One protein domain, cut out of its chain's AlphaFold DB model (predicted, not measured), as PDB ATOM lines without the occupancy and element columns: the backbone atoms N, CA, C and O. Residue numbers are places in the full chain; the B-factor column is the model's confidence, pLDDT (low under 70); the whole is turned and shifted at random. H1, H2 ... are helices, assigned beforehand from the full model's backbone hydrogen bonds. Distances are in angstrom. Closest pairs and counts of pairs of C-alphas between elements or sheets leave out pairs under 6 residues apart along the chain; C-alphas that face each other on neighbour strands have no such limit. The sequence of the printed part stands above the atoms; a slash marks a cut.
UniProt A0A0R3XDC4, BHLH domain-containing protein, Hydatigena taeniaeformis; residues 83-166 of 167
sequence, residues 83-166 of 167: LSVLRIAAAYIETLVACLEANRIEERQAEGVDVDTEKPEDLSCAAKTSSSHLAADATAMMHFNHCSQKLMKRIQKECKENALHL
ATOM      1  N   LEU A  83     149.626  55.709  82.998       92.81
ATOM      2  CA  LEU A  83     148.461  54.915  82.627       92.81
ATOM      3  C   LEU A  83     147.186  55.412  83.319       92.81
ATOM      4  O   LEU A  83     146.149  55.537  82.673       92.81
ATOM      5  N   SER A  84     147.262  55.737  84.608       92.38
ATOM      6  CA  SER A  84     146.092  56.187  85.364       92.38
ATOM      7  C   SER A  84     145.551  57.526  84.878       92.38
ATOM      8  O   SER A  84     144.341  57.664  84.754       92.38
ATOM      9  N   VAL A  85     146.409  58.489  84.518       93.88
ATOM     10  CA  VAL A  85     145.932  59.745  83.900       93.88
ATOM     11  C   VAL A  85     145.161  59.456  82.610       93.88
ATOM     12  O   VAL A  85     144.109  60.049  82.404       93.88
ATOM     13  N   LEU A  86     145.633  58.527  81.764       95.94
ATOM     14  CA  LEU A  86     144.935  58.162  80.523       95.94
ATOM     15  C   LEU A  86     143.559  57.543  80.806       95.94
ATOM     16  O   LEU A  86     142.576  57.926  80.176       95.94
ATOM     17  N   ARG A  87     143.477  56.623  81.776       93.62
ATOM     18  CA  ARG A  87     142.210  55.994  82.188       93.62
ATOM     19  C   ARG A  87     141.216  57.015  82.730       93.62
ATOM     20  O   ARG A  87     140.051  57.004  82.340       93.62
ATOM     21  N   ILE A  88     141.676  57.908  83.605       93.56
ATOM     22  CA  ILE A  88     140.820  58.944  84.184       93.56
ATOM     23  C   ILE A  88     140.380  59.936  83.102       93.56
ATOM     24  O   ILE A  88     139.211  60.301  83.073       93.56
ATOM     25  N   ALA A  89     141.272  60.343  82.195       96.31
ATOM     26  CA  ALA A  89     140.927  61.246  81.099       96.31
ATOM     27  C   ALA A  89     139.823  60.665  80.200       96.31
ATOM     28  O   ALA A  89     138.860  61.364  79.898       96.31
ATOM     29  N   ALA A  90     139.918  59.382  79.833       95.56
ATOM     30  CA  ALA A  90     138.877  58.705  79.059       95.56
ATOM     31  C   ALA A  90     137.534  58.681  79.809       95.56
ATOM     32  O   ALA A  90     136.517  59.112  79.271       95.56
ATOM     33  N   ALA A  91     137.547  58.281  81.086       93.31
ATOM     34  CA  ALA A  91     136.346  58.278  81.918       93.31
ATOM     35  C   ALA A  91     135.748  59.685  82.099       93.31
ATOM     36  O   ALA A  91     134.529  59.827  82.213       93.31
ATOM     37  N   TYR A  92     136.585  60.726  82.135       95.56
ATOM     38  CA  TYR A  92     136.126  62.107  82.233       95.56
ATOM     39  C   TYR A  92     135.422  62.553  80.951       95.56
ATOM     40  O   TYR A  92     134.331  63.106  81.037       95.56
ATOM     41  N   ILE A  93     135.979  62.237  79.777       95.56
ATOM     42  CA  ILE A  93     135.324  62.511  78.488       95.56
ATOM     43  C   ILE A  93     133.958  61.812  78.424       95.56
ATOM     44  O   ILE A  93     132.964  62.476  78.149       95.56
ATOM     45  N   GLU A  94     133.883  60.514  78.741       92.75
ATOM     46  CA  GLU A  94     132.612  59.763  78.781       92.75
ATOM     47  C   GLU A  94     131.580  60.418  79.707       92.75
ATOM     48  O   GLU A  94     130.406  60.545  79.365       92.75
ATOM     49  N   THR A  95     132.029  60.862  80.882       91.81
ATOM     50  CA  THR A  95     131.182  61.539  81.870       91.81
ATOM     51  C   THR A  95     130.640  62.856  81.316       91.81
ATOM     52  O   THR A  95     129.447  63.121  81.432       91.81
ATOM     53  N   LEU A  96     131.494  63.672  80.692       91.06
ATOM     54  CA  LEU A  96     131.083  64.940  80.092       91.06
ATOM     55  C   LEU A  96     130.089  64.727  78.946       91.06
ATOM     56  O   LEU A  96     129.103  65.454  78.868       91.06
ATOM     57  N   VAL A  97     130.309  63.717  78.100       92.06
ATOM     58  CA  VAL A  97     129.374  63.350  77.025       92.06
ATOM     59  C   VAL A  97     128.009  62.976  77.602       92.06
ATOM     60  O   VAL A  97     127.007  63.549  77.185       92.06
ATOM     61  N   ALA A  98     127.966  62.109  78.619       87.50
ATOM     62  CA  ALA A  98     126.712  61.709  79.259       87.50
ATOM     63  C   ALA A  98     125.956  62.897  79.886       87.50
ATOM     64  O   ALA A  98     124.732  62.972  79.789       87.50
ATOM     65  N   CYS A  99     126.671  63.851  80.496       85.88
ATOM     66  CA  CYS A  99     126.061  65.075  81.024       85.88
ATOM     67  C   CYS A  99     125.465  65.951  79.909       85.88
ATOM     68  O   CYS A  99     124.374  66.488  80.068       85.88
ATOM     69  N   LEU A 100     126.158  66.085  78.775       86.00
ATOM     70  CA  LEU A 100     125.668  66.872  77.639       86.00
ATOM     71  C   LEU A 100     124.456  66.221  76.956       86.00
ATOM     72  O   LEU A 100     123.558  66.926  76.503       86.00
ATOM     73  N   GLU A 101     124.419  64.891  76.874       85.19
ATOM     74  CA  GLU A 101     123.283  64.152  76.314       85.19
ATOM     75  C   GLU A 101     122.036  64.256  77.195       85.19
ATOM     76  O   GLU A 101     120.947  64.467  76.666       85.19
ATOM     77  N   ALA A 102     122.191  64.181  78.521       78.62
ATOM     78  CA  ALA A 102     121.085  64.376  79.457       78.62
ATOM     79  C   ALA A 102     120.402  65.741  79.259       78.62
ATOM     80  O   ALA A 102     119.181  65.793  79.127       78.62
ATOM     81  N   ASN A 103     121.186  66.814  79.117       75.12
ATOM     82  CA  ASN A 103     120.652  68.160  78.891       75.12
ATOM     83  C   ASN A 103     119.857  68.270  77.574       75.12
ATOM     84  O   ASN A 103     118.828  68.932  77.518       75.12
ATOM     85  N   ARG A 104     120.297  67.587  76.508       78.31
ATOM     86  CA  ARG A 104     119.596  67.597  75.207       78.31
ATOM     87  C   ARG A 104     118.271  66.837  75.230       78.31
ATOM     88  O   ARG A 104     117.373  67.148  74.450       78.31
ATOM     89  N   ILE A 105     118.160  65.802  76.063       66.50
ATOM     90  CA  ILE A 105     116.926  65.013  76.191       66.50
ATOM     91  C   ILE A 105     115.845  65.835  76.902       66.50
ATOM     92  O   ILE A 105     114.683  65.763  76.506       66.50
ATOM     93  N   GLU A 106     116.224  66.660  77.879       60.50
ATOM     94  CA  GLU A 106     115.299  67.544  78.598       60.50
ATOM     95  C   GLU A 106     114.727  68.654  77.696       60.50
ATOM     96  O   GLU A 106     113.522  68.904  77.727       60.50
ATOM     97  N   GLU A 107     115.534  69.233  76.798       59.12
ATOM     98  CA  GLU A 107     115.057  70.204  75.792       59.12
ATOM     99  C   GLU A 107     114.041  69.583  74.816       59.12
ATOM    100  O   GLU A 107     113.051  70.211  74.444       59.12
ATOM    101  N   ARG A 108     114.241  68.317  74.424       58.22
ATOM    102  CA  ARG A 108     113.354  67.616  73.478       58.22
ATOM    103  C   ARG A 108     112.033  67.158  74.100       58.22
ATOM    104  O   ARG A 108     111.073  66.943  73.365       58.22
ATOM    105  N   GLN A 109     111.985  66.981  75.419       53.31
ATOM    106  CA  GLN A 109     110.766  66.625  76.154       53.31
ATOM    107  C   GLN A 109     109.907  67.854  76.500       53.31
ATOM    108  O   GLN A 109     108.719  67.698  76.766       53.31
ATOM    109  N   ALA A 110     110.465  69.069  76.431       54.12
ATOM    110  CA  ALA A 110     109.724  70.320  76.615       54.12
ATOM    111  C   ALA A 110     108.913  70.764  75.372       54.12
ATOM    112  O   ALA A 110     107.975  71.544  75.511       54.12
ATOM    113  N   GLU A 111     109.226  70.245  74.179       52.38
ATOM    114  CA  GLU A 111     108.531  70.534  72.904       52.38
ATOM    115  C   GLU A 111     107.427  69.503  72.557       52.38
ATOM    116  O   GLU A 111     106.869  69.517  71.464       52.38
ATOM    117  N   GLY A 112     107.106  68.581  73.470       47.06
ATOM    118  CA  GLY A 112     106.174  67.469  73.243       47.06
ATOM    119  C   GLY A 112     104.773  67.646  73.836       47.06
ATOM    120  O   GLY A 112     104.205  66.650  74.274       47.06
ATOM    121  N   VAL A 113     104.242  68.872  73.894       50.09
ATOM    122  CA  VAL A 113     102.872  69.148  74.372       50.09
ATOM    123  C   VAL A 113     101.940  69.327  73.166       50.09
ATOM    124  O   VAL A 113     101.955  70.358  72.499       50.09
ATOM    125  N   ASP A 114     101.211  68.251  72.871       45.75
ATOM    126  CA  ASP A 114      99.862  68.172  72.290       45.75
ATOM    127  C   ASP A 114      99.394  69.330  71.377       45.75
ATOM    128  O   ASP A 114      98.778  70.304  71.807       45.75
ATOM    129  N   VAL A 115      99.592  69.161  70.063       52.44
ATOM    130  CA  VAL A 115      98.805  69.858  69.033       52.44
ATOM    131  C   VAL A 115      97.563  69.019  68.746       52.44
ATOM    132  O   VAL A 115      97.547  68.237  67.802       52.44
ATOM    133  N   ASP A 116      96.524  69.199  69.559       48.06
ATOM    134  CA  ASP A 116      95.162  68.814  69.196       48.06
ATOM    135  C   ASP A 116      94.256  70.057  69.186       48.06
ATOM    136  O   ASP A 116      93.868  70.585  70.221       48.06
ATOM    137  N   THR A 117      93.873  70.437  67.967       53.00
ATOM    138  CA  THR A 117      92.575  71.021  67.582       53.00
ATOM    139  C   THR A 117      92.244  72.485  67.947       53.00
ATOM    140  O   THR A 117      92.200  72.924  69.088       53.00
ATOM    141  N   GLU A 118      91.929  73.205  66.868       47.47
ATOM    142  CA  GLU A 118      91.432  74.570  66.668       47.47
ATOM    143  C   GLU A 118      90.570  75.243  67.755       47.47
ATOM    144  O   GLU A 118      89.539  74.711  68.166       47.47
ATOM    145  N   LYS A 119      90.880  76.522  68.042       38.16
ATOM    146  CA  LYS A 119      89.918  77.648  68.007       38.16
ATOM    147  C   LYS A 119      90.664  78.995  68.037       38.16
ATOM    148  O   LYS A 119      91.588  79.133  68.840       38.16
ATOM    149  N   PRO A 120      90.307  79.983  67.197       55.34
ATOM    150  CA  PRO A 120      91.028  81.242  67.141       55.34
ATOM    151  C   PRO A 120      90.457  82.244  68.166       55.34
ATOM    152  O   PRO A 120      89.260  82.258  68.440       55.34
ATOM    153  N   GLU A 121      91.378  83.061  68.684       60.44
ATOM    154  CA  GLU A 121      91.215  84.427  69.217       60.44
ATOM    155  C   GLU A 121      90.400  84.594  70.509       60.44
ATOM    156  O   GLU A 121      89.179  84.534  70.505       60.44
ATOM    157  N   ASP A 122      91.108  84.856  71.616       42.78
ATOM    158  CA  ASP A 122      90.824  85.994  72.497       42.78
ATOM    159  C   ASP A 122      91.965  86.215  73.517       42.78
ATOM    160  O   ASP A 122      92.280  85.361  74.338       42.78
ATOM    161  N   LEU A 123      92.559  87.410  73.429       50.44
ATOM    162  CA  LEU A 123      93.255  88.203  74.453       50.44
ATOM    163  C   LEU A 123      94.397  87.624  75.329       50.44
ATOM    164  O   LEU A 123      94.260  86.690  76.109       50.44
ATOM    165  N   SER A 124      95.438  88.468  75.391       43.00
ATOM    166  CA  SER A 124      96.279  88.806  76.553       43.00
ATOM    167  C   SER A 124      97.711  88.266  76.563       43.00
ATOM    168  O   SER A 124      97.995  87.073  76.609       43.00
ATOM    169  N   CYS A 125      98.627  89.234  76.586       45.50
ATOM    170  CA  CYS A 125     100.048  89.106  76.852       45.50
ATOM    171  C   CYS A 125     100.274  88.522  78.259       45.50
ATOM    172  O   CYS A 125     100.396  89.257  79.236       45.50
ATOM    173  N   ALA A 126     100.356  87.197  78.365       40.56
ATOM    174  CA  ALA A 126     100.874  86.524  79.547       40.56
ATOM    175  C   ALA A 126     102.318  86.106  79.267       40.56
ATOM    176  O   ALA A 126     102.576  85.185  78.490       40.56
ATOM    177  N   ALA A 127     103.262  86.790  79.911       48.62
ATOM    178  CA  ALA A 127     104.611  86.288  80.089       48.62
ATOM    179  C   ALA A 127     104.515  84.908  80.754       48.62
ATOM    180  O   ALA A 127     104.367  84.799  81.971       48.62
ATOM    181  N   LYS A 128     104.558  83.842  79.951       41.97
ATOM    182  CA  LYS A 128     104.808  82.492  80.443       41.97
ATOM    183  C   LYS A 128     106.261  82.479  80.896       41.97
ATOM    184  O   LYS A 128     107.155  82.108  80.145       41.97
ATOM    185  N   THR A 129     106.508  82.918  82.126       45.12
ATOM    186  CA  THR A 129     107.654  82.417  82.876       45.12
ATOM    187  C   THR A 129     107.402  80.923  83.034       45.12
ATOM    188  O   THR A 129     106.546  80.505  83.815       45.12
ATOM    189  N   SER A 130     108.054  80.132  82.189       48.75
ATOM    190  CA  SER A 130     107.976  78.680  82.129       48.75
ATOM    191  C   SER A 130     108.373  78.099  83.489       48.75
ATOM    192  O   SER A 130     109.546  77.890  83.783       48.75
ATOM    193  N   SER A 131     107.380  77.829  84.338       44.06
ATOM    194  CA  SER A 131     107.552  77.163  85.638       44.06
ATOM    195  C   SER A 131     108.152  75.752  85.510       44.06
ATOM    196  O   SER A 131     108.583  75.180  86.506       44.06
ATOM    197  N   SER A 132     108.192  75.192  84.299       48.66
ATOM    198  CA  SER A 132     108.829  73.918  83.959       48.66
ATOM    199  C   SER A 132     110.355  74.000  83.816       48.66
ATOM    200  O   SER A 132     111.019  72.978  83.964       48.66
ATOM    201  N   HIS A 133     110.929  75.189  83.587       48.94
ATOM    202  CA  HIS A 133     112.377  75.345  83.387       48.94
ATOM    203  C   HIS A 133     113.167  75.033  84.668       48.94
ATOM    204  O   HIS A 133     114.180  74.350  84.627       48.94
ATOM    205  N   LEU A 134     112.639  75.432  85.833       50.66
ATOM    206  CA  LEU A 134     113.283  75.195  87.131       50.66
ATOM    207  C   LEU A 134     113.356  73.700  87.507       50.66
ATOM    208  O   LEU A 134     114.262  73.289  88.230       50.66
ATOM    209  N   ALA A 135     112.407  72.884  87.033       51.91
ATOM    210  CA  ALA A 135     112.362  71.442  87.294       51.91
ATOM    211  C   ALA A 135     113.277  70.643  86.347       51.91
ATOM    212  O   ALA A 135     113.902  69.671  86.778       51.91
ATOM    213  N   ALA A 136     113.388  71.078  85.085       57.69
ATOM    214  CA  ALA A 136     114.394  70.578  84.147       57.69
ATOM    215  C   ALA A 136     115.807  70.909  84.657       57.69
ATOM    216  O   ALA A 136     116.607  70.005  84.877       57.69
ATOM    217  N   ASP A 137     116.053  72.166  85.049       59.84
ATOM    218  CA  ASP A 137     117.340  72.593  85.615       59.84
ATOM    219  C   ASP A 137     117.751  71.751  86.841       59.84
ATOM    220  O   ASP A 137     118.913  71.363  86.981       59.84
ATOM    221  N   ALA A 138     116.801  71.394  87.715       70.12
ATOM    222  CA  ALA A 138     117.057  70.525  88.867       70.12
ATOM    223  C   ALA A 138     117.418  69.074  88.476       70.12
ATOM    224  O   ALA A 138     118.217  68.430  89.168       70.12
ATOM    225  N   THR A 139     116.861  68.562  87.376       74.06
ATOM    226  CA  THR A 139     117.077  67.187  86.886       74.06
ATOM    227  C   THR A 139     118.425  67.068  86.173       74.06
ATOM    228  O   THR A 139     119.238  66.211  86.551       74.06
ATOM    229  N   ALA A 140     118.751  68.016  85.290       72.38
ATOM    230  CA  ALA A 140     120.079  68.173  84.700       72.38
ATOM    231  C   ALA A 140     121.167  68.302  85.775       72.38
ATOM    232  O   ALA A 140     122.200  67.618  85.730       72.38
ATOM    233  N   MET A 141     120.925  69.125  86.804       78.88
ATOM    234  CA  MET A 141     121.840  69.247  87.940       78.88
ATOM    235  C   MET A 141     122.005  67.932  88.710       78.88
ATOM    236  O   MET A 141     123.114  67.619  89.157       78.88
ATOM    237  N   MET A 142     120.944  67.141  88.878       81.94
ATOM    238  CA  MET A 142     121.019  65.839  89.546       81.94
ATOM    239  C   MET A 142     121.836  64.830  88.729       81.94
ATOM    240  O   MET A 142     122.681  64.127  89.292       81.94
ATOM    241  N   HIS A 143     121.649  64.803  87.408       81.38
ATOM    242  CA  HIS A 143     122.420  63.964  86.489       81.38
ATOM    243  C   HIS A 143     123.903  64.344  86.477       81.38
ATOM    244  O   HIS A 143     124.760  63.469  86.642       81.38
ATOM    245  N   PHE A 144     124.220  65.639  86.388       84.38
ATOM    246  CA  PHE A 144     125.596  66.126  86.490       84.38
ATOM    247  C   PHE A 144     126.243  65.713  87.817       84.38
ATOM    248  O   PHE A 144     127.352  65.170  87.829       84.38
ATOM    249  N   ASN A 145     125.538  65.903  88.936       86.81
ATOM    250  CA  ASN A 145     126.020  65.495  90.254       86.81
ATOM    251  C   ASN A 145     126.248  63.980  90.341       86.81
ATOM    252  O   ASN A 145     127.280  63.546  90.857       86.81
ATOM    253  N   HIS A 146     125.334  63.166  89.810       88.50
ATOM    254  CA  HIS A 146     125.473  61.710  89.804       88.50
ATOM    255  C   HIS A 146     126.694  61.254  88.989       88.50
ATOM    256  O   HIS A 146     127.533  60.486  89.479       88.50
ATOM    257  N   CYS A 147     126.831  61.764  87.766       87.44
ATOM    258  CA  CYS A 147     127.957  61.482  86.881       87.44
ATOM    259  C   CYS A 147     129.293  61.937  87.492       87.44
ATOM    260  O   CYS A 147     130.254  61.162  87.522       87.44
ATOM    261  N   SER A 148     129.332  63.139  88.072       88.94
ATOM    262  CA  SER A 148     130.497  63.680  88.779       88.94
ATOM    263  C   SER A 148     130.915  62.789  89.955       88.94
ATOM    264  O   SER A 148     132.076  62.381  90.056       88.94
ATOM    265  N   GLN A 149     129.971  62.368  90.800       89.88
ATOM    266  CA  GLN A 149     130.265  61.462  91.915       89.88
ATOM    267  C   GLN A 149     130.792  60.100  91.444       89.88
ATOM    268  O   GLN A 149     131.709  59.540  92.055       89.88
ATOM    269  N   LYS A 150     130.241  59.552  90.355       89.38
ATOM    270  CA  LYS A 150     130.703  58.285  89.770       89.38
ATOM    271  C   LYS A 150     132.141  58.395  89.257       89.38
ATOM    272  O   LYS A 150     132.943  57.491  89.509       89.38
ATOM    273  N   LEU A 151     132.481  59.505  88.599       91.31
ATOM    274  CA  LEU A 151     133.843  59.800  88.158       91.31
ATOM    275  C   LEU A 151     134.800  59.929  89.348       91.31
ATOM    276  O   LEU A 151     135.835  59.263  89.374       91.31
ATOM    277  N   MET A 152     134.428  60.699  90.372       91.06
ATOM    278  CA  MET A 152     135.259  60.895  91.564       91.06
ATOM    279  C   MET A 152     135.549  59.581  92.300       91.06
ATOM    280  O   MET A 152     136.681  59.354  92.730       91.06
ATOM    281  N   LYS A 153     134.581  58.658  92.372       89.94
ATOM    282  CA  LYS A 153     134.798  57.312  92.936       89.94
ATOM    283  C   LYS A 153     135.817  56.498  92.135       89.94
ATOM    284  O   LYS A 153     136.668  55.830  92.725       89.94
ATOM    285  N   ARG A 154     135.765  56.560  90.797       87.69
ATOM    286  CA  ARG A 154     136.763  55.908  89.925       87.69
ATOM    287  C   ARG A 154     138.155  56.504  90.144       87.69
ATOM    288  O   ARG A 154     139.113  55.753  90.293       87.69
ATOM    289  N   ILE A 155     138.251  57.830  90.241       89.62
ATOM    290  CA  ILE A 155     139.509  58.545  90.502       89.62
ATOM    291  C   ILE A 155     140.117  58.125  91.838       89.62
ATOM    292  O   ILE A 155     141.299  57.798  91.899       89.62
ATOM    293  N   GLN A 156     139.314  58.086  92.901       88.00
ATOM    294  CA  GLN A 156     139.770  57.665  94.227       88.00
ATOM    295  C   GLN A 156     140.277  56.221  94.229       88.00
ATOM    296  O   GLN A 156     141.316  55.944  94.831       88.00
ATOM    297  N   LYS A 157     139.583  55.314  93.531       86.31
ATOM    298  CA  LYS A 157     140.024  53.925  93.365       86.31
ATOM    299  C   LYS A 157     141.393  53.861  92.684       86.31
ATOM    300  O   LYS A 157     142.305  53.246  93.228       86.31
ATOM    301  N   GLU A 158     141.560  54.559  91.566       85.00
ATOM    302  CA  GLU A 158     142.818  54.572  90.812       85.00
ATOM    303  C   GLU A 158     143.963  55.224  91.617       85.00
ATOM    304  O   GLU A 158     145.094  54.738  91.617       85.00
ATOM    305  N   CYS A 159     143.684  56.300  92.364       82.62
ATOM    306  CA  CYS A 159     144.642  56.924  93.285       82.62
ATOM    307  C   CYS A 159     145.089  55.949  94.391       82.62
ATOM    308  O   CYS A 159     146.276  55.889  94.714       82.62
ATOM    309  N   LYS A 160     144.159  55.163  94.952       81.75
ATOM    310  CA  LYS A 160     144.448  54.174  96.002       81.75
ATOM    311  C   LYS A 160     145.239  52.978  95.469       81.75
ATOM    312  O   LYS A 160     146.189  52.549  96.116       81.75
ATOM    313  N   GLU A 161     144.885  52.472  94.290       78.38
ATOM    314  CA  GLU A 161     145.608  51.377  93.631       78.38
ATOM    315  C   GLU A 161     147.048  51.782  93.279       78.38
ATOM    316  O   GLU A 161     147.977  51.006  93.499       78.38
ATOM    317  N   ASN A 162     147.266  53.024  92.830       73.06
ATOM    318  CA  ASN A 162     148.615  53.539  92.575       73.06
ATOM    319  C   ASN A 162     149.460  53.687  93.848       73.06
ATOM    320  O   ASN A 162     150.667  53.457  93.801       73.06
ATOM    321  N   ALA A 163     148.856  54.065  94.979       65.75
ATOM    322  CA  ALA A 163     149.578  54.206  96.243       65.75
ATOM    323  C   ALA A 163     150.185  52.874  96.722       65.75
ATOM    324  O   ALA A 163     151.271  52.879  97.294       65.75
ATOM    325  N   LEU A 164     149.521  51.748  96.434       60.75
ATOM    326  CA  LEU A 164     149.965  50.402  96.815       60.75
ATOM    327  C   LEU A 164     151.128  49.871  95.963       60.75
ATOM    328  O   LEU A 164     151.814  48.948  96.380       60.75
ATOM    329  N   HIS A 165     151.345  50.426  94.769       57.44
ATOM    330  CA  HIS A 165     152.370  49.949  93.834       57.44
ATOM    331  C   HIS A 165     153.683  50.759  93.912       57.44
ATOM    332  O   HIS A 165     154.650  50.439  93.218       57.44
ATOM    333  N   LEU A 166     153.707  51.833  94.715       53.69
ATOM    334  CA  LEU A 166     154.867  52.708  94.947       53.69
ATOM    335  C   LEU A 166     155.532  52.512  96.329       53.69
ATOM    336  O   LEU A 166     156.499  53.217  96.620       53.69
TER     337      LEU A 166
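What this domain is: This is residues 83 to 166 of the 167 residues of the protein "BHLH domain-containing protein" of Hydatigena taeniaeformis (UniProt A0A0R3XDC4). Two long helices, H2 and H1, lie side by side and run opposite ways as a helical hairpin, joined at one end by a wide open loop. Residues 111 to 131 of that loop stick out beyond the helices and add to the length of the rod. The printed part has 84 residues, with two named helices in the order H1, H2 and no named strand; its class is all helix. It is extended, with a radius of gyration of the C-alphas of 21.4 A and spans of 76 by 18 by 14 A.

Where its parts are: H2, the longest helix, holds residues 133 to 164 and measures 47.1 A from first to last C-alpha, ending at C-alpha 164 (149.965, 50.402, 96.815). H1 holds residues 83 to 110 and measures 42.1 A, beginning at C-alpha 83 (148.461, 54.915, 82.627).

How they stand to each other: H2 and H1 touch, their closest C-alphas being those of Phe 144 and Cys 99, 5.6 A apart. They run opposite ways at a shallow tilt of 11 degrees. In both helices every O i to N i+4 pair is within hydrogen-bond range.

The domain as a whole: The two C-alphas farthest apart, those of Glu 121 and Leu 166, are 75.6 A apart. The link from H1 to H2, 22 residues, is long. The printed part has no cut. Mean pLDDT of the printed part is 71.3; residues 105 to 137 and 163 to 166 are under 70.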